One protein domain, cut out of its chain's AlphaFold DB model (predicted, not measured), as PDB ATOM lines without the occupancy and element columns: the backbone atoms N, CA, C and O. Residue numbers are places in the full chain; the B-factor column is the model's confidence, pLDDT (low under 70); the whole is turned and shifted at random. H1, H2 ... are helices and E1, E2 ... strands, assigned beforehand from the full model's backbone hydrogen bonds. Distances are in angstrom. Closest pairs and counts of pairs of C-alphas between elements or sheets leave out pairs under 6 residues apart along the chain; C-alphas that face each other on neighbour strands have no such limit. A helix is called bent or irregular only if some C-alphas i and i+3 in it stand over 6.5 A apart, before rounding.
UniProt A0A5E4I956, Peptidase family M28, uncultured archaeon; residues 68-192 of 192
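AT A GLANCE: This is residues 68 to 192 of the 192 residues of the protein "Peptidase family M28" of uncultured archaeon (UniProt A0A5E4I956). What does the model look like? A strongly twisted sheet has H2 and H3 side by side over one face and the other face bare, with H1 packed on these helices, away from the sheet. E1 and E2 make a long hairpin, with the shorter E4 beside residues 130 to 135 of E2 and E3 beyond it. What is it built of? The printed part has 125 residues, with three named helices and four named strands in the order H1 H2 E1 E2 E3 H3 E4; the sheet runs E1 E2 E4 E3, mixed, and the class is mixed. It is compact, with a radius of gyration of the C-alphas of 15.2 A and spans of 47 by 34 by 19 A.

IN THESE COORDINATES: Where are the helices? H1 is residues 68 to 81, from C-alpha 68 at (33.695, -43.861, -17.698); H2 is 89 to 104, 22.2 A; H3 is 161 to 178, 23.6 A, irregular, with C-alphas 163 and 166 7.0 A apart. Where are the strands? E1 is 108 to 117, 29.9 A; E2 125 to 135, 32.7 A; E3 145 to 150; E4 186 to 191, ending at (41.984, -27.527, -28.936).

HOW THE PARTS SIT: How do the helices stand? H1, H2 and H3 form a bundle, a group of touching helices; H1 touches H3 at a steep tilt of 44 degrees, closest at C-alphas 73 and 169, 5.8 A. Every O i to N i+4 pair is within hydrogen-bond range in H2, 9 of 10 in H1 and 11 of 14 in H3. What joins the strands? N 110 and O 132 are 2.9 A apart in antiparallel E1 and E2, N 133 and O 189 2.9 A in antiparallel E2 and E4, and N 148 and O 188 2.9 A in parallel E4 and E3. What is on the sheet? H2, height 8.7 A, and H3, 8.2 A, are on the same face, two layers, helices over a sheet; E3, H3, E4 is a strand-helix-strand unit, parallel neighbours with a helix between, its crossover right-handed.

THE WHOLE: How far does it reach? The C-alphas farthest apart, of Asn 120 and Asp 139, are 47.3 A apart. Is anything broken or unsure? The printed part has no cut and no long link, and no printed residue is under 70 in pLDDT.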
ATOM      1  N   THR A  68      33.725 -43.169 -16.402       97.69
ATOM      2  CA  THR A  68      33.695 -43.861 -17.698       97.69
ATOM      3  C   THR A  68      33.862 -42.892 -18.867       97.69
ATOM      4  O   THR A  68      34.655 -43.156 -19.768       97.69
ATOM      5  N   LEU A  69      33.157 -41.755 -18.855       96.69
ATOM      6  CA  LEU A  69      33.278 -40.734 -19.900       96.69
ATOM      7  C   LEU A  69      34.715 -40.197 -19.987       96.69
ATOM      8  O   LEU A  69      35.310 -40.176 -21.064       96.69
ATOM      9  N   ILE A  70      35.272 -39.797 -18.841       97.56
ATOM     10  CA  ILE A  70      36.624 -39.230 -18.745       97.56
ATOM     11  C   ILE A  70      37.676 -40.259 -19.164       97.56
ATOM     12  O   ILE A  70      38.564 -39.952 -19.959       97.56
ATOM     13  N   ARG A  71      37.550 -41.494 -18.671       97.62
ATOM     14  CA  ARG A  71      38.453 -42.604 -18.966       97.62
ATOM     15  C   ARG A  71      38.472 -42.928 -20.454       97.62
ATOM     16  O   ARG A  71      39.554 -43.018 -21.016       97.62
ATOM     17  N   ASN A  72      37.314 -43.013 -21.108       98.12
ATOM     18  CA  ASN A  72      37.240 -43.315 -22.539       98.12
ATOM     19  C   ASN A  72      37.978 -42.273 -23.393       98.12
ATOM     20  O   ASN A  72      38.722 -42.634 -24.306       98.12
ATOM     21  N   PHE A  73      37.800 -40.982 -23.093       98.38
ATOM     22  CA  PHE A  73      38.523 -39.923 -23.799       98.38
ATOM     23  C   PHE A  73      40.029 -39.983 -23.523       98.38
ATOM     24  O   PHE A  73      40.831 -39.865 -24.452       98.38
ATOM     25  N   LEU A  74      40.417 -40.185 -22.261       97.69
ATOM     26  CA  LEU A  74      41.821 -40.209 -21.865       97.69
ATOM     27  C   LEU A  74      42.558 -41.414 -22.455       97.69
ATOM     28  O   LEU A  74      43.636 -41.248 -23.016       97.69
ATOM     29  N   GLU A  75      41.978 -42.611 -22.364       98.06
ATOM     30  CA  GLU A  75      42.584 -43.842 -22.874       98.06
ATOM     31  C   GLU A  75      42.760 -43.776 -24.393       98.06
ATOM     32  O   GLU A  75      43.844 -44.070 -24.892       98.06
ATOM     33  N   TYR A  76      41.771 -43.274 -25.138       98.50
ATOM     34  CA  TYR A  76      41.931 -43.109 -26.581       98.50
ATOM     35  C   TYR A  76      43.031 -42.095 -26.936       98.50
ATOM     36  O   TYR A  76      43.889 -42.350 -27.784       98.50
ATOM     37  N   LEU A  77      43.050 -40.936 -26.274       97.88
ATOM     38  CA  LEU A  77      44.025 -39.893 -26.586       97.88
ATOM     39  C   LEU A  77      45.457 -40.294 -26.192       97.88
ATOM     40  O   LEU A  77      46.406 -40.023 -26.930       97.88
ATOM     41  N   VAL A  78      45.622 -40.926 -25.029       97.62
ATOM     42  CA  VAL A  78      46.927 -41.172 -24.398       97.62
ATOM     43  C   VAL A  78      47.472 -42.562 -24.703       97.62
ATOM     44  O   VAL A  78      48.682 -42.697 -24.868       97.62
ATOM     45  N   LEU A  79      46.622 -43.587 -24.774       97.56
ATOM     46  CA  LEU A  79      47.056 -44.973 -24.980       97.56
ATOM     47  C   LEU A  79      46.942 -45.390 -26.447       97.56
ATOM     48  O   LEU A  79      47.891 -45.962 -26.975       97.56
ATOM     49  N   GLU A  80      45.831 -45.065 -27.114       98.06
ATOM     50  CA  GLU A  80      45.614 -45.470 -28.514       98.06
ATOM     51  C   GLU A  80      46.360 -44.562 -29.504       98.06
ATOM     52  O   GLU A  80      47.079 -45.044 -30.379       98.06
ATOM     53  N   ILE A  81      46.227 -43.234 -29.377       98.25
ATOM     54  CA  ILE A  81      46.986 -42.293 -30.222       98.25
ATOM     55  C   ILE A  81      48.435 -42.172 -29.732       98.25
ATOM     56  O   ILE A  81      49.364 -42.175 -30.543       98.25
ATOM     57  N   GLY A  82      48.644 -42.056 -28.419       98.06
ATOM     58  CA  GLY A  82      49.981 -41.967 -27.836       98.06
ATOM     59  C   GLY A  82      50.623 -40.594 -28.014       98.06
ATOM     60  O   GLY A  82      50.034 -39.570 -27.677       98.06
ATOM     61  N   ASN A  83      51.866 -40.565 -28.498       98.25
ATOM     62  CA  ASN A  83      52.599 -39.324 -28.736       98.25
ATOM     63  C   ASN A  83      51.930 -38.473 -29.828       98.25
ATOM     64  O   ASN A  83      51.583 -38.974 -30.899       98.25
ATOM     65  N   ARG A  84      51.795 -37.169 -29.577       98.19
ATOM     66  CA  ARG A  84      51.136 -36.213 -30.479       98.19
ATOM     67  C   ARG A  84      52.045 -35.025 -30.776       98.19
ATOM     68  O   ARG A  84      51.566 -33.903 -30.904       98.19
ATOM     69  N   TYR A  85      53.356 -35.253 -30.892       97.06
ATOM     70  CA  TYR A  85      54.315 -34.181 -31.159       97.06
ATOM     71  C   TYR A  85      53.944 -33.400 -32.423       97.06
ATOM     72  O   TYR A  85      53.568 -33.992 -33.440       97.06
ATOM     73  N   THR A  86      54.039 -32.073 -32.371       96.38
ATOM     74  CA  THR A  86      53.595 -31.173 -33.438       96.38
ATOM     75  C   THR A  86      54.128 -31.594 -34.815       96.38
ATOM     76  O   THR A  86      55.324 -31.826 -34.999       96.38
ATOM     77  N   GLY A  87      53.240 -31.676 -35.810       94.25
ATOM     78  CA  GLY A  87      53.586 -32.039 -37.191       94.25
ATOM     79  C   GLY A  87      53.682 -33.545 -37.470       94.25
ATOM     80  O   GLY A  87      53.806 -33.937 -38.632       94.25
ATOM     81  N   THR A  88      53.576 -34.397 -36.448       96.06
ATOM     82  CA  THR A  88      53.528 -35.858 -36.618       96.06
ATOM     83  C   THR A  88      52.136 -36.361 -37.017       96.06
ATOM     84  O   THR A  88      51.141 -35.635 -36.962       96.06
ATOM     85  N   ASP A  89      52.054 -37.635 -37.411       97.50
ATOM     86  CA  ASP A  89      50.779 -38.313 -37.676       97.50
ATOM     87  C   ASP A  89      49.903 -38.438 -36.416       97.50
ATOM     88  O   ASP A  89      48.693 -38.244 -36.494       97.50
ATOM     89  N   GLY A  90      50.503 -38.661 -35.239       97.94
ATOM     90  CA  GLY A  90      49.770 -38.701 -33.966       97.94
ATOM     91  C   GLY A  90      49.064 -37.379 -33.655       97.94
ATOM     92  O   GLY A  90      47.892 -37.367 -33.283       97.94
ATOM     93  N   CYS A  91      49.732 -36.252 -33.922       98.00
ATOM     94  CA  CYS A  91      49.146 -34.916 -33.800       98.00
ATOM     95  C   CYS A  91      47.935 -34.739 -34.743       98.00
ATOM     96  O   CYS A  91      46.872 -34.288 -34.321       98.00
ATOM     97  N   LYS A  92      48.040 -35.185 -36.003       98.50
ATOM     98  CA  LYS A  92      46.920 -35.142 -36.966       98.50
ATOM     99  C   LYS A  92      45.754 -36.044 -36.555       98.50
ATOM    100  O   LYS A  92      44.598 -35.642 -36.677       98.50
ATOM    101  N   LYS A  93      46.039 -37.249 -36.052       98.69
ATOM    102  CA  LYS A  93      45.022 -38.183 -35.544       98.69
ATOM    103  C   LYS A  93      44.262 -37.597 -34.362       98.69
ATOM    104  O   LYS A  93      43.041 -37.706 -34.331       98.69
ATOM    105  N   ALA A  94      44.960 -36.934 -33.443       98.69
ATOM    106  CA  ALA A  94      44.327 -36.253 -32.321       98.69
ATOM    107  C   ALA A  94      43.439 -35.091 -32.768       98.69
ATOM    108  O   ALA A  94      42.290 -35.026 -32.338       98.69
ATOM    109  N   ALA A  95      43.906 -34.246 -33.693       98.81
ATOM    110  CA  ALA A  95      43.077 -33.187 -34.266       98.81
ATOM    111  C   ALA A  95      41.791 -33.757 -34.899       98.81
ATOM    112  O   ALA A  95      40.691 -33.279 -34.619       98.81
ATOM    113  N   ASN A  96      41.910 -34.830 -35.689       98.81
ATOM    114  CA  ASN A  96      40.755 -35.485 -36.299       98.81
ATOM    115  C   ASN A  96      39.813 -36.120 -35.272       98.81
ATOM    116  O   ASN A  96      38.596 -35.997 -35.394       98.81
ATOM    117  N   TYR A  97      40.360 -36.774 -34.251       98.81
ATOM    118  CA  TYR A  97      39.572 -37.353 -33.173       98.81
ATOM    119  C   TYR A  97      38.741 -36.291 -32.448       98.81
ATOM    120  O   TYR A  97      37.531 -36.453 -32.310       98.81
ATOM    121  N   ILE A  98      39.368 -35.182 -32.048       98.88
ATOM    122  CA  ILE A  98      38.701 -34.076 -31.348       98.88
ATOM    123  C   ILE A  98      37.620 -33.452 -32.235       98.88
ATOM    124  O   ILE A  98      36.500 -33.238 -31.778       98.88
ATOM    125  N   TYR A  99      37.921 -33.227 -33.517       98.88
ATOM    126  CA  TYR A  99      36.948 -32.716 -34.483       98.88
ATOM    127  C   TYR A  99      35.722 -33.629 -34.577       98.88
ATOM    128  O   TYR A  99      34.590 -33.159 -34.509       98.88
ATOM    129  N   GLN A 100      35.937 -34.945 -34.674       98.75
ATOM    130  CA  GLN A 100      34.848 -35.920 -34.702       98.75
ATOM    131  C   GLN A 100      34.040 -35.915 -33.404       98.75
ATOM    132  O   GLN A 100      32.818 -35.996 -33.468       98.75
ATOM    133  N   GLN A 101      34.682 -35.781 -32.237       98.75
ATOM    134  CA  GLN A 101      33.949 -35.660 -30.975       98.75
ATOM    135  C   GLN A 101      33.033 -34.433 -30.973       98.75
ATOM    136  O   GLN A 101      31.879 -34.563 -30.579       98.75
ATOM    137  N   PHE A 102      33.504 -33.278 -31.455       98.81
ATOM    138  CA  PHE A 102      32.689 -32.063 -31.556       98.81
ATOM    139  C   PHE A 102      31.531 -32.192 -32.557       98.81
ATOM    140  O   PHE A 102      30.402 -31.828 -32.225       98.81
ATOM    141  N   GLU A 103      31.765 -32.763 -33.739       98.56
ATOM    142  CA  GLU A 103      30.703 -32.994 -34.731       98.56
ATOM    143  C   GLU A 103      29.643 -33.978 -34.216       98.56
ATOM    144  O   GLU A 103      28.445 -33.741 -34.367       98.56
ATOM    145  N   ASN A 104      30.065 -35.059 -33.551       98.38
ATOM    146  CA  ASN A 104      29.160 -36.094 -33.039       98.38
ATOM    147  C   ASN A 104      28.179 -35.566 -31.986       98.38
ATOM    148  O   ASN A 104      27.084 -36.108 -31.838       98.38
ATOM    149  N   ILE A 105      28.555 -34.515 -31.256       98.12
ATOM    150  CA  ILE A 105      27.698 -33.855 -30.261       98.12
ATOM    151  C   ILE A 105      26.980 -32.617 -30.830       98.12
ATOM    152  O   ILE A 105      26.374 -31.861 -30.071       98.12
ATOM    153  N   GLY A 106      27.051 -32.401 -32.149       98.25
ATOM    154  CA  GLY A 106      26.313 -31.361 -32.866       98.25
ATOM    155  C   GLY A 106      26.904 -29.952 -32.781       98.25
ATOM    156  O   GLY A 106      26.181 -28.984 -33.027       98.25
ATOM    157  N   LEU A 107      28.184 -29.799 -32.424       98.62
ATOM    158  CA  LEU A 107      28.842 -28.492 -32.488       98.62
ATOM    159  C   LEU A 107      29.164 -28.110 -33.933       98.62
ATOM    160  O   LEU A 107      29.411 -28.962 -34.776       98.62
ATOM    161  N   GLN A 108      29.225 -26.806 -34.204       98.25
ATOM    162  CA  GLN A 108      29.764 -26.308 -35.468       98.25
ATOM    163  C   GLN A 108      31.290 -26.368 -35.410       98.25
ATOM    164  O   GLN A 108      31.910 -25.508 -34.769       98.25
ATOM    165  N   SER A 109      31.888 -27.374 -36.050       98.38
ATOM    166  CA  SER A 109      33.326 -27.624 -35.944       98.38
ATOM    167  C   SER A 109      34.105 -27.113 -37.153       98.38
ATOM    168  O   SER A 109      33.630 -27.114 -38.288       98.38
ATOM    169  N   LYS A 110      35.339 -26.660 -36.924       98.56
ATOM    170  CA  LYS A 110      36.271 -26.265 -37.990       98.56
ATOM    171  C   LYS A 110      37.720 -26.496 -37.586       98.56
ATOM    172  O   LYS A 110      38.073 -26.384 -36.412       98.56
ATOM    173  N   TYR A 111      38.564 -26.707 -38.589       98.69
ATOM    174  CA  TYR A 111      40.013 -26.620 -38.441       98.69
ATOM    175  C   TYR A 111      40.496 -25.191 -38.694       98.69
ATOM    176  O   TYR A 111      40.048 -24.522 -39.629       98.69
ATOM    177  N   GLN A 112      41.456 -24.739 -37.896       98.50
ATOM    178  CA  GLN A 112      42.228 -23.527 -38.132       98.50
ATOM    179  C   GLN A 112      43.696 -23.909 -38.329       98.50
ATOM    180  O   GLN A 112      44.442 -24.108 -37.373       98.50
ATOM    181  N   ASN A 113      44.107 -24.007 -39.590       97.81
ATOM    182  CA  ASN A 113      45.471 -24.386 -39.956       97.81
ATOM    183  C   ASN A 113      46.467 -23.280 -39.602       97.81
ATOM    184  O   ASN A 113      46.187 -22.095 -39.806       97.81
ATOM    185  N   TRP A 114      47.662 -23.673 -39.172       97.12
ATOM    186  CA  TRP A 114      48.764 -22.753 -38.939       97.12
ATOM    187  C   TRP A 114      50.109 -23.357 -39.353       97.12
ATOM    188  O   TRP A 114      50.278 -24.571 -39.479       97.12
ATOM    189  N   SER A 115      51.077 -22.472 -39.582       96.69
ATOM    190  CA  SER A 115      52.473 -22.812 -39.834       96.69
ATOM    191  C   SER A 115      53.370 -21.804 -39.126       96.69
ATOM    192  O   SER A 115      53.083 -20.607 -39.150       96.69
ATOM    193  N   SER A 116      54.430 -22.274 -38.475       94.44
ATOM    194  CA  SER A 116      55.383 -21.423 -37.766       94.44
ATOM    195  C   SER A 116      56.802 -21.969 -37.874       94.44
ATOM    196  O   SER A 116      57.024 -23.179 -37.940       94.44
ATOM    197  N   ARG A 117      57.787 -21.071 -37.891       95.06
ATOM    198  CA  ARG A 117      59.201 -21.451 -37.868       95.06
ATOM    199  C   ARG A 117      59.617 -21.731 -36.428       95.06
ATOM    200  O   ARG A 117      59.344 -20.931 -35.538       95.06
ATOM    201  N   GLY A 118      60.294 -22.851 -36.212       89.69
ATOM    202  CA  GLY A 118      60.852 -23.191 -34.913       89.69
ATOM    203  C   GLY A 118      62.033 -22.299 -34.518       89.69
ATOM    204  O   GLY A 118      62.560 -21.527 -35.325       89.69
ATOM    205  N   ASN A 119      62.431 -22.386 -33.251       90.38
ATOM    206  CA  ASN A 119      63.523 -21.593 -32.684       90.38
ATOM    207  C   ASN A 119      64.892 -22.281 -32.881       90.38
ATOM    208  O   ASN A 119      64.997 -23.332 -33.509       90.38
ATOM    209  N   ASN A 120      65.956 -21.704 -32.314       91.25
ATOM    210  CA  ASN A 120      67.319 -22.243 -32.439       91.25
ATOM    211  C   ASN A 120      67.492 -23.653 -31.840       91.25
ATOM    212  O   ASN A 120      68.403 -24.368 -32.245       91.25
ATOM    213  N   LEU A 121      66.640 -24.050 -30.889       87.56
ATOM    214  CA  LEU A 121      66.664 -25.376 -30.259       87.56
ATOM    215  C   LEU A 121      65.858 -26.408 -31.060       87.56
ATOM    216  O   LEU A 121      66.163 -27.598 -31.030       87.56
ATOM    217  N   PHE A 122      64.848 -25.954 -31.803       85.75
ATOM    218  CA  PHE A 122      63.966 -26.787 -32.613       85.75
ATOM    219  C   PHE A 122      63.904 -26.235 -34.035       85.75
ATOM    220  O   PHE A 122      62.944 -25.575 -34.422       85.75
ATOM    221  N   ALA A 123      64.953 -26.487 -34.820       88.81
ATOM    222  CA  ALA A 123      65.027 -26.015 -36.196       88.81
ATOM    223  C   ALA A 123      63.977 -26.704 -37.090       88.81
ATOM    224  O   ALA A 123      63.797 -27.919 -37.033       88.81
ATOM    225  N   GLY A 124      63.316 -25.925 -37.949       90.62
ATOM    226  CA  GLY A 124      62.338 -26.425 -38.918       90.62
ATOM    227  C   GLY A 124      61.139 -25.500 -39.090       90.62
ATOM    228  O   GLY A 124      61.043 -24.453 -38.448       90.62
ATOM    229  N   VAL A 125      60.226 -25.886 -39.979       93.62
ATOM    230  CA  VAL A 125      58.883 -25.306 -40.078       93.62
ATOM    231  C   VAL A 125      57.908 -26.334 -39.525       93.62
ATOM    232  O   VAL A 125      57.901 -27.479 -39.971       93.62
ATOM    233  N   PHE A 126      57.106 -25.918 -38.556       94.19
ATOM    234  CA  PHE A 126      56.057 -26.721 -37.950       94.19
ATOM    235  C   PHE A 126      54.716 -26.312 -38.531       94.19
ATOM    236  O   PHE A 126      54.444 -25.126 -38.704       94.19
ATOM    237  N   THR A 127      53.875 -27.299 -38.804       95.38
ATOM    238  CA  THR A 127      52.501 -27.094 -39.261       95.38
ATOM    239  C   THR A 127      51.566 -27.944 -38.423       95.38
ATOM    240  O   THR A 127      51.842 -29.130 -38.230       95.38
ATOM    241  N   SER A 128      50.458 -27.362 -37.983       96.62
ATOM    242  CA  SER A 128      49.384 -28.082 -37.298       96.62
ATOM    243  C   SER A 128      48.046 -27.372 -37.529       96.62
ATOM    244  O   SER A 128      47.931 -26.508 -38.408       96.62
ATOM    245  N   GLN A 129      47.015 -27.780 -36.794       97.75
ATOM    246  CA  GLN A 129      45.656 -27.280 -36.943       97.75
ATOM    247  C   GLN A 129      45.004 -27.151 -35.573       97.75
ATOM    248  O   GLN A 129      44.833 -28.150 -34.891       97.75
ATOM    249  N   ASN A 130      44.535 -25.964 -35.205       98.62
ATOM    250  CA  ASN A 130      43.651 -25.866 -34.047       98.62
ATOM    251  C   ASN A 130      42.282 -26.446 -34.433       98.62
ATOM    252  O   ASN A 130      41.837 -26.286 -35.577       98.62
ATOM    253  N   VAL A 131      41.589 -27.068 -33.487       98.88
ATOM    254  CA  VAL A 131      40.236 -27.602 -33.671       98.88
ATOM    255  C   VAL A 131      39.274 -26.781 -32.830       98.88
ATOM    256  O   VAL A 131      39.450 -26.658 -31.622       98.88
ATOM    257  N   ILE A 132      38.260 -26.201 -33.466       98.88
ATOM    258  CA  ILE A 132      37.304 -25.308 -32.804       98.88
ATOM    259  C   ILE A 132      35.906 -25.889 -32.969       98.88
ATOM    260  O   ILE A 132      35.438 -25.988 -34.100       98.88
ATOM    261  N   GLY A 133      35.243 -26.221 -31.863       98.75
ATOM    262  CA  GLY A 133      33.822 -26.565 -31.804       98.75
ATOM    263  C   GLY A 133      33.014 -25.406 -31.223       98.75
ATOM    264  O   GLY A 133      33.313 -24.932 -30.130       98.75
ATOM    265  N   THR A 134      31.993 -24.934 -31.938       98.69
ATOM    266  CA  THR A 134      31.174 -23.788 -31.506       98.69
ATOM    267  C   THR A 134      29.772 -24.230 -31.103       98.69
ATOM    268  O   THR A 134      29.045 -24.816 -31.909       98.69
ATOM    269  N   HIS A 135      29.372 -23.895 -29.876       98.44
ATOM    270  CA  HIS A 135      27.993 -23.979 -29.405       98.44
ATOM    271  C   HIS A 135      27.375 -22.579 -29.418       98.44
ATOM    272  O   HIS A 135      27.791 -21.704 -28.652       98.44
ATOM    273  N   GLN A 136      26.408 -22.346 -30.307       97.88
ATOM    274  CA  GLN A 136      25.855 -21.008 -30.509       97.88
ATOM    275  C   GLN A 136      24.964 -20.565 -29.351       97.88
ATOM    276  O   GLN A 136      24.077 -21.295 -28.912       97.88
ATOM    277  N   GLY A 137      25.192 -19.338 -28.884       97.31
ATOM    278  CA  GLY A 137      24.331 -18.690 -27.909       97.31
ATOM    279  C   GLY A 137      22.989 -18.290 -28.514       97.31
ATOM    280  O   GLY A 137      22.874 -18.051 -29.716       97.31
ATOM    281  N   ILE A 138      21.968 -18.187 -27.666       97.44
ATOM    282  CA  ILE A 138      20.606 -17.828 -28.086       97.44
ATOM    283  C   ILE A 138      20.320 -16.321 -28.042       97.44
ATOM    284  O   ILE A 138      19.261 -15.908 -28.506       97.44
ATOM    285  N   ASP A 139      21.191 -15.502 -27.443       97.06
ATOM    286  CA  ASP A 139      21.000 -14.048 -27.396       97.06
ATOM    287  C   ASP A 139      21.586 -13.397 -28.660       97.06
ATOM    288  O   ASP A 139      22.809 -13.278 -28.766       97.06
ATOM    289  N   PRO A 140      20.752 -12.930 -29.611       92.19
ATOM    290  CA  PRO A 140      21.238 -12.351 -30.862       92.19
ATOM    291  C   PRO A 140      21.950 -11.005 -30.665       92.19
ATOM    292  O   PRO A 140      22.578 -10.509 -31.598       92.19
ATOM    293  N   ASN A 141      21.843 -10.397 -29.478       94.19
ATOM    294  CA  ASN A 141      22.472  -9.115 -29.164       94.19
ATOM    295  C   ASN A 141      23.826  -9.274 -28.460       94.19
ATOM    296  O   ASN A 141      24.477  -8.270 -28.169       94.19
ATOM    297  N   SER A 142      24.241 -10.505 -28.150       92.31
ATOM    298  CA  SER A 142      25.518 -10.776 -27.498       92.31
ATOM    299  C   SER A 142      26.594 -11.121 -28.528       92.31
ATOM    300  O   SER A 142      26.409 -12.004 -29.361       92.31
ATOM    301  N   ASP A 143      27.744 -10.452 -28.445       92.62
ATOM    302  CA  ASP A 143      28.971 -10.797 -29.174       92.62
ATOM    303  C   ASP A 143      30.047 -11.411 -28.255       92.62
ATOM    304  O   ASP A 143      31.214 -11.539 -28.639       92.62
ATOM    305  N   GLU A 144      29.659 -11.782 -27.030       95.62
ATOM    306  CA  GLU A 144      30.539 -12.379 -26.028       95.62
ATOM    307  C   GLU A 144      30.719 -13.876 -26.300       95.62
ATOM    308  O   GLU A 144      29.747 -14.617 -26.474       95.62
ATOM    309  N   ILE A 145      31.977 -14.323 -26.288       96.44
ATOM    310  CA  ILE A 145      32.343 -15.728 -26.464       96.44
ATOM    311  C   ILE A 145      33.073 -16.197 -25.211       96.44
ATOM    312  O   ILE A 145      34.064 -15.591 -24.791       96.44
ATOM    313  N   ILE A 146      32.578 -17.285 -24.627       97.81
ATOM    314  CA  ILE A 146      33.253 -17.994 -23.539       97.81
ATOM    315  C   ILE A 146      34.111 -19.086 -24.170       97.81
ATOM    316  O   ILE A 146      33.598 -19.911 -24.925       97.81
ATOM    317  N   ILE A 147      35.409 -19.085 -23.870       97.94
ATOM    318  CA  ILE A 147      36.352 -20.045 -24.449       97.94
ATOM    319  C   ILE A 147      36.793 -21.053 -23.391       97.94
ATOM    320  O   ILE A 147      37.353 -20.668 -22.362       97.94
ATOM    321  N   PHE A 148      36.606 -22.334 -23.707       98.50
ATOM    322  CA  PHE A 148      37.215 -23.471 -23.022       98.50
ATOM    323  C   PHE A 148      38.334 -23.998 -23.910       98.50
ATOM    324  O   PHE A 148      38.095 -24.272 -25.086       98.50
ATOM    325  N   ASN A 149      39.554 -24.107 -23.390       98.31
ATOM    326  CA  ASN A 149      40.684 -24.513 -24.215       98.31
ATOM    327  C   ASN A 149      41.717 -25.360 -23.476       98.31
ATOM    328  O   ASN A 149      41.795 -25.314 -22.249       98.31
ATOM    329  N   ALA A 150      42.469 -26.112 -24.272       98.62
ATOM    330  CA  ALA A 150      43.618 -26.930 -23.899       98.62
ATOM    331  C   ALA A 150      44.445 -27.209 -25.168       98.62
ATOM    332  O   ALA A 150      43.928 -27.043 -26.278       98.62
ATOM    333  N   HIS A 151      45.704 -27.623 -25.034       98.62
ATOM    334  CA  HIS A 151      46.500 -28.040 -26.197       98.62
ATOM    335  C   HIS A 151      46.563 -29.565 -26.289       98.62
ATOM    336  O   HIS A 151      46.577 -30.268 -25.282       98.62
ATOM    337  N   TYR A 152      46.526 -30.102 -27.505       98.50
ATOM    338  CA  TYR A 152      46.469 -31.546 -27.722       98.50
ATOM    339  C   TYR A 152      47.798 -32.136 -28.175       98.50
ATOM    340  O   TYR A 152      47.928 -33.361 -28.206       98.50
ATOM    341  N   ASP A 153      48.779 -31.317 -28.544       98.00
ATOM    342  CA  ASP A 153      50.113 -31.800 -28.866       98.00
ATOM    343  C   ASP A 153      50.892 -32.231 -27.609       98.00
ATOM    344  O   ASP A 153      50.446 -32.088 -26.472       98.00
ATOM    345  N   THR A 154      52.047 -32.856 -27.815       98.12
ATOM    346  CA  THR A 154      52.919 -33.323 -26.727       98.12
ATOM    347  C   THR A 154      54.364 -32.954 -27.013       98.12
ATOM    348  O   THR A 154      54.717 -32.660 -28.151       98.12
ATOM    349  N   ALA A 155      55.253 -33.084 -26.027       96.00
ATOM    350  CA  ALA A 155      56.689 -33.175 -26.302       96.00
ATOM    351  C   ALA A 155      57.052 -34.515 -26.992       96.00
ATOM    352  O   ALA A 155      56.244 -35.445 -27.044       96.00
ATOM    353  N   LYS A 156      58.271 -34.628 -27.544       92.38
ATOM    354  CA  LYS A 156      58.685 -35.710 -28.471       92.38
ATOM    355  C   LYS A 156      58.605 -37.141 -27.932       92.38
ATOM    356  O   LYS A 156      58.378 -38.052 -28.714       92.38
ATOM    357  N   GLU A 157      58.804 -37.349 -26.636       93.25
ATOM    358  CA  GLU A 157      58.994 -38.692 -26.057       93.25
ATOM    359  C   GLU A 157      57.994 -38.992 -24.933       93.25
ATOM    360  O   GLU A 157      58.220 -39.840 -24.076       93.25
ATOM    361  N   THR A 158      56.872 -38.276 -24.919       97.31
ATOM    362  CA  THR A 158      55.817 -38.438 -23.918       97.31
ATOM    363  C   THR A 158      54.463 -38.609 -24.586       97.31
ATOM    364  O   THR A 158      54.222 -38.105 -25.682       97.31
ATOM    365  N   VAL A 159      53.564 -39.317 -23.909       97.44
ATOM    366  CA  VAL A 159      52.147 -39.418 -24.283       97.44
ATOM    367  C   VAL A 159      51.329 -38.217 -23.795       97.44
ATOM    368  O   VAL A 159      50.162 -38.078 -24.159       97.44
ATOM    369  N   GLY A 160      51.933 -37.352 -22.968       97.75
ATOM    370  CA  GLY A 160      51.332 -36.103 -22.507       97.75
ATOM    371  C   GLY A 160      50.000 -36.309 -21.797       97.75
ATOM    372  O   GLY A 160      49.006 -35.702 -22.175       97.75
ATOM    373  N   ALA A 161      49.947 -37.231 -20.830       97.69
ATOM    374  CA  ALA A 161      48.702 -37.558 -20.130       97.69
ATOM    375  C   ALA A 161      48.177 -36.371 -19.307       97.69
ATOM    376  O   ALA A 161      46.993 -36.066 -19.366       97.69
ATOM    377  N   VAL A 162      49.070 -35.701 -18.573       97.62
ATOM    378  CA  VAL A 162      48.760 -34.490 -17.793       97.62
ATOM    379  C   VAL A 162      49.041 -33.213 -18.589       97.62
ATOM    380  O   VAL A 162      48.344 -32.228 -18.405       97.62
ATOM    381  N   ASP A 163      50.042 -33.246 -19.474       97.44
ATOM    382  CA  ASP A 163      50.478 -32.121 -20.313       97.44
ATOM    383  C   ASP A 163      50.321 -32.489 -21.802       97.44
ATOM    384  O   ASP A 163      51.201 -33.129 -22.386       97.44
ATOM    385  N   ASP A 164      49.166 -32.218 -22.418       98.25
ATOM    386  CA  ASP A 164      47.929 -31.684 -21.796       98.25
ATOM    387  C   ASP A 164      46.686 -32.526 -22.134       98.25
ATOM    388  O   ASP A 164      45.574 -32.052 -22.380       98.25
ATOM    389  N   GLY A 165      46.870 -33.851 -22.125       98.38
ATOM    390  CA  GLY A 165      45.799 -34.818 -22.358       98.38
ATOM    391  C   GLY A 165      44.617 -34.640 -21.400       98.38
ATOM    392  O   GLY A 165      43.469 -34.672 -21.838       98.38
ATOM    393  N   SER A 166      44.872 -34.378 -20.116       98.25
ATOM    394  CA  SER A 166      43.826 -34.094 -19.130       98.25
ATOM    395  C   SER A 166      43.056 -32.809 -19.430       98.25
ATOM    396  O   SER A 166      41.836 -32.777 -19.235       98.25
ATOM    397  N   GLY A 167      43.720 -31.764 -19.937       98.56
ATOM    398  CA  GLY A 167      43.058 -30.542 -20.387       98.56
ATOM    399  C   GLY A 167      42.117 -30.816 -21.556       98.56
ATOM    400  O   GLY A 167      40.945 -30.436 -21.509       98.56
ATOM    401  N   ILE A 168      42.572 -31.571 -22.559       98.75
ATOM    402  CA  ILE A 168      41.732 -31.953 -23.706       98.75
ATOM    403  C   ILE A 168      40.531 -32.789 -23.279       98.75
ATOM    404  O   ILE A 168      39.413 -32.516 -23.710       98.75
ATOM    405  N   VAL A 169      40.723 -33.765 -22.391       98.44
ATOM    406  CA  VAL A 169      39.616 -34.566 -21.851       98.44
ATOM    407  C   VAL A 169      38.607 -33.684 -21.110       98.44
ATOM    408  O   VAL A 169      37.400 -33.876 -21.260       98.44
ATOM    409  N   SER A 170      39.077 -32.672 -20.377       98.44
ATOM    410  CA  SER A 170      38.210 -31.703 -19.693       98.44
ATOM    411  C   SER A 170      37.406 -30.856 -20.685       98.44
ATOM    412  O   SER A 170      36.204 -30.668 -20.499       98.44
ATOM    413  N   VAL A 171      38.036 -30.388 -21.769       98.75
ATOM    414  CA  VAL A 171      37.365 -29.647 -22.852       98.75
ATOM    415  C   VAL A 171      36.317 -30.517 -23.548       98.75
ATOM    416  O   VAL A 171      35.194 -30.058 -23.750       98.75
ATOM    417  N   LEU A 172      36.641 -31.772 -23.873       98.75
ATOM    418  CA  LEU A 172      35.713 -32.716 -24.502       98.75
ATOM    419  C   LEU A 172      34.517 -33.038 -23.597       98.75
ATOM    420  O   LEU A 172      33.377 -33.025 -24.060       98.75
ATOM    421  N   ALA A 173      34.750 -33.278 -22.305       98.50
ATOM    422  CA  ALA A 173      33.684 -33.543 -21.341       98.50
ATOM    423  C   ALA A 173      32.777 -32.320 -21.139       98.50
ATOM    424  O   ALA A 173      31.551 -32.450 -21.150       98.50
ATOM    425  N   ALA A 174      33.362 -31.123 -21.021       98.31
ATOM    426  CA  ALA A 174      32.603 -29.879 -20.946       98.31
ATOM    427  C   ALA A 174      31.769 -29.664 -22.216       98.31
ATOM    428  O   ALA A 174      30.577 -29.382 -22.114       98.31
ATOM    429  N   ALA A 175      32.355 -29.864 -23.399       98.50
ATOM    430  CA  ALA A 175      31.648 -29.771 -24.671       98.50
ATOM    431  C   ALA A 175      30.465 -30.747 -24.728       98.50
ATOM    432  O   ALA A 175      29.346 -30.328 -25.019       98.50
ATOM    433  N   TYR A 176      30.693 -32.019 -24.384       98.38
ATOM    434  CA  TYR A 176      29.681 -33.077 -24.388       98.38
ATOM    435  C   TYR A 176      28.478 -32.762 -23.492       98.38
ATOM    436  O   TYR A 176      27.331 -32.980 -23.886       98.38
ATOM    437  N   VAL A 177      28.714 -32.276 -22.271       97.88
ATOM    438  CA  VAL A 177      27.618 -32.000 -21.334       97.88
ATOM    439  C   VAL A 177      26.928 -30.681 -21.657       97.88
ATOM    440  O   VAL A 177      25.699 -30.619 -21.678       97.88
ATOM    441  N   LEU A 178      27.697 -29.624 -21.923       97.38
ATOM    442  CA  LEU A 178      27.139 -28.293 -22.139       97.38
ATOM    443  C   LEU A 178      26.404 -28.180 -23.480       97.38
ATOM    444  O   LEU A 178      25.437 -27.429 -23.553       97.38
ATOM    445  N   SER A 179      26.768 -28.953 -24.510       97.56
ATOM    446  CA  SER A 179      26.058 -28.925 -25.801       97.56
ATOM    447  C   SER A 179      24.580 -29.328 -25.708       97.56
ATOM    448  O   SER A 179      23.798 -29.002 -26.598       97.56
ATOM    449  N   GLN A 180      24.181 -29.992 -24.619       96.94
ATOM    450  CA  GLN A 180      22.814 -30.459 -24.369       96.94
ATOM    451  C   GLN A 180      21.882 -29.363 -23.821       96.94
ATOM    452  O   GLN A 180      20.693 -29.607 -23.619       96.94
ATOM    453  N   TYR A 181      22.396 -28.158 -23.560       96.44
ATOM    454  CA  TYR A 181      21.640 -27.050 -22.983       96.44
ATOM    455  C   TYR A 181      21.798 -25.782 -23.814       96.44
ATOM    456  O   TYR A 181      22.790 -25.596 -24.499       96.44
ATOM    457  N   ASN A 182      20.836 -24.866 -23.692       95.75
ATOM    458  CA  ASN A 182      20.914 -23.556 -24.331       95.75
ATOM    459  C   ASN A 182      21.500 -22.511 -23.379       95.75
ATOM    460  O   ASN A 182      21.053 -22.373 -22.234       95.75
ATOM    461  N   PHE A 183      22.434 -21.714 -23.891       95.94
ATOM    462  CA  PHE A 183      23.061 -20.609 -23.173       95.94
ATOM    463  C   PHE A 183      22.840 -19.297 -23.917       95.94
ATOM    464  O   PHE A 183      22.725 -19.272 -25.135       95.94
ATOM    465  N   LYS A 184      22.790 -18.177 -23.188       96.94
ATOM    466  CA  LYS A 184      22.664 -16.850 -23.819       96.94
ATOM    467  C   LYS A 184      23.879 -16.508 -24.684       96.94
ATOM    468  O   LYS A 184      23.722 -15.893 -25.726       96.94
ATOM    469  N   ARG A 185      25.069 -16.910 -24.238       97.81
ATOM    470  CA  ARG A 185      26.354 -16.601 -24.873       97.81
ATOM    471  C   ARG A 185      26.842 -17.784 -25.687       97.81
ATOM    472  O   ARG A 185      26.606 -18.926 -25.296       97.81
ATOM    473  N   THR A 186      27.552 -17.490 -26.768       98.19
ATOM    474  CA  THR A 186      28.258 -18.502 -27.549       98.19
ATOM    475  C   THR A 186      29.432 -19.048 -26.743       98.19
ATOM    476  O   THR A 186      30.121 -18.310 -26.033       98.19
ATOM    477  N   MET A 187      29.654 -20.353 -26.852       98.56
ATOM    478  CA  MET A 187      30.817 -21.026 -26.288       98.56
ATOM    479  C   MET A 187      31.659 -21.607 -27.417       98.56
ATOM    480  O   MET A 187      31.123 -22.235 -28.332       98.56
ATOM    481  N   GLU A 188      32.970 -21.413 -27.341       98.56
ATOM    482  CA  GLU A 188      33.935 -22.069 -28.219       98.56
ATOM    483  C   GLU A 188      34.807 -23.021 -27.392       98.56
ATOM    484  O   GLU A 188      35.403 -22.640 -26.383       98.56
ATOM    485  N   PHE A 189      34.873 -24.270 -27.840       98.81
ATOM    486  CA  PHE A 189      35.760 -25.303 -27.324       98.81
ATOM    487  C   PHE A 189      36.935 -25.410 -28.289       98.81
ATOM    488  O   PHE A 189      36.750 -25.772 -29.453       98.81
ATOM    489  N   VAL A 190      38.123 -25.021 -27.835       98.75
ATOM    490  CA  VAL A 190      39.295 -24.848 -28.695       98.75
ATOM    491  C   VAL A 190      40.413 -25.774 -28.242       98.75
ATOM    492  O   VAL A 190      40.918 -25.644 -27.131       98.75
ATOM    493  N   ALA A 191      40.810 -26.690 -29.117       98.69
ATOM    494  CA  ALA A 191      41.984 -27.527 -28.936       98.69
ATOM    495  C   ALA A 191      43.127 -26.998 -29.812       98.69
ATOM    496  O   ALA A 191      42.939 -26.840 -31.022       98.69
ATOM    497  N   PHE A 192      44.275 -26.702 -29.205       97.06
ATOM    498  CA  PHE A 192      45.457 -26.146 -29.877       97.06
ATOM    499  C   PHE A 192      46.485 -27.204 -30.270       97.06
ATOM    500  O   PHE A 192      46.720 -28.113 -29.442       97.06
TER     501      PHE A 192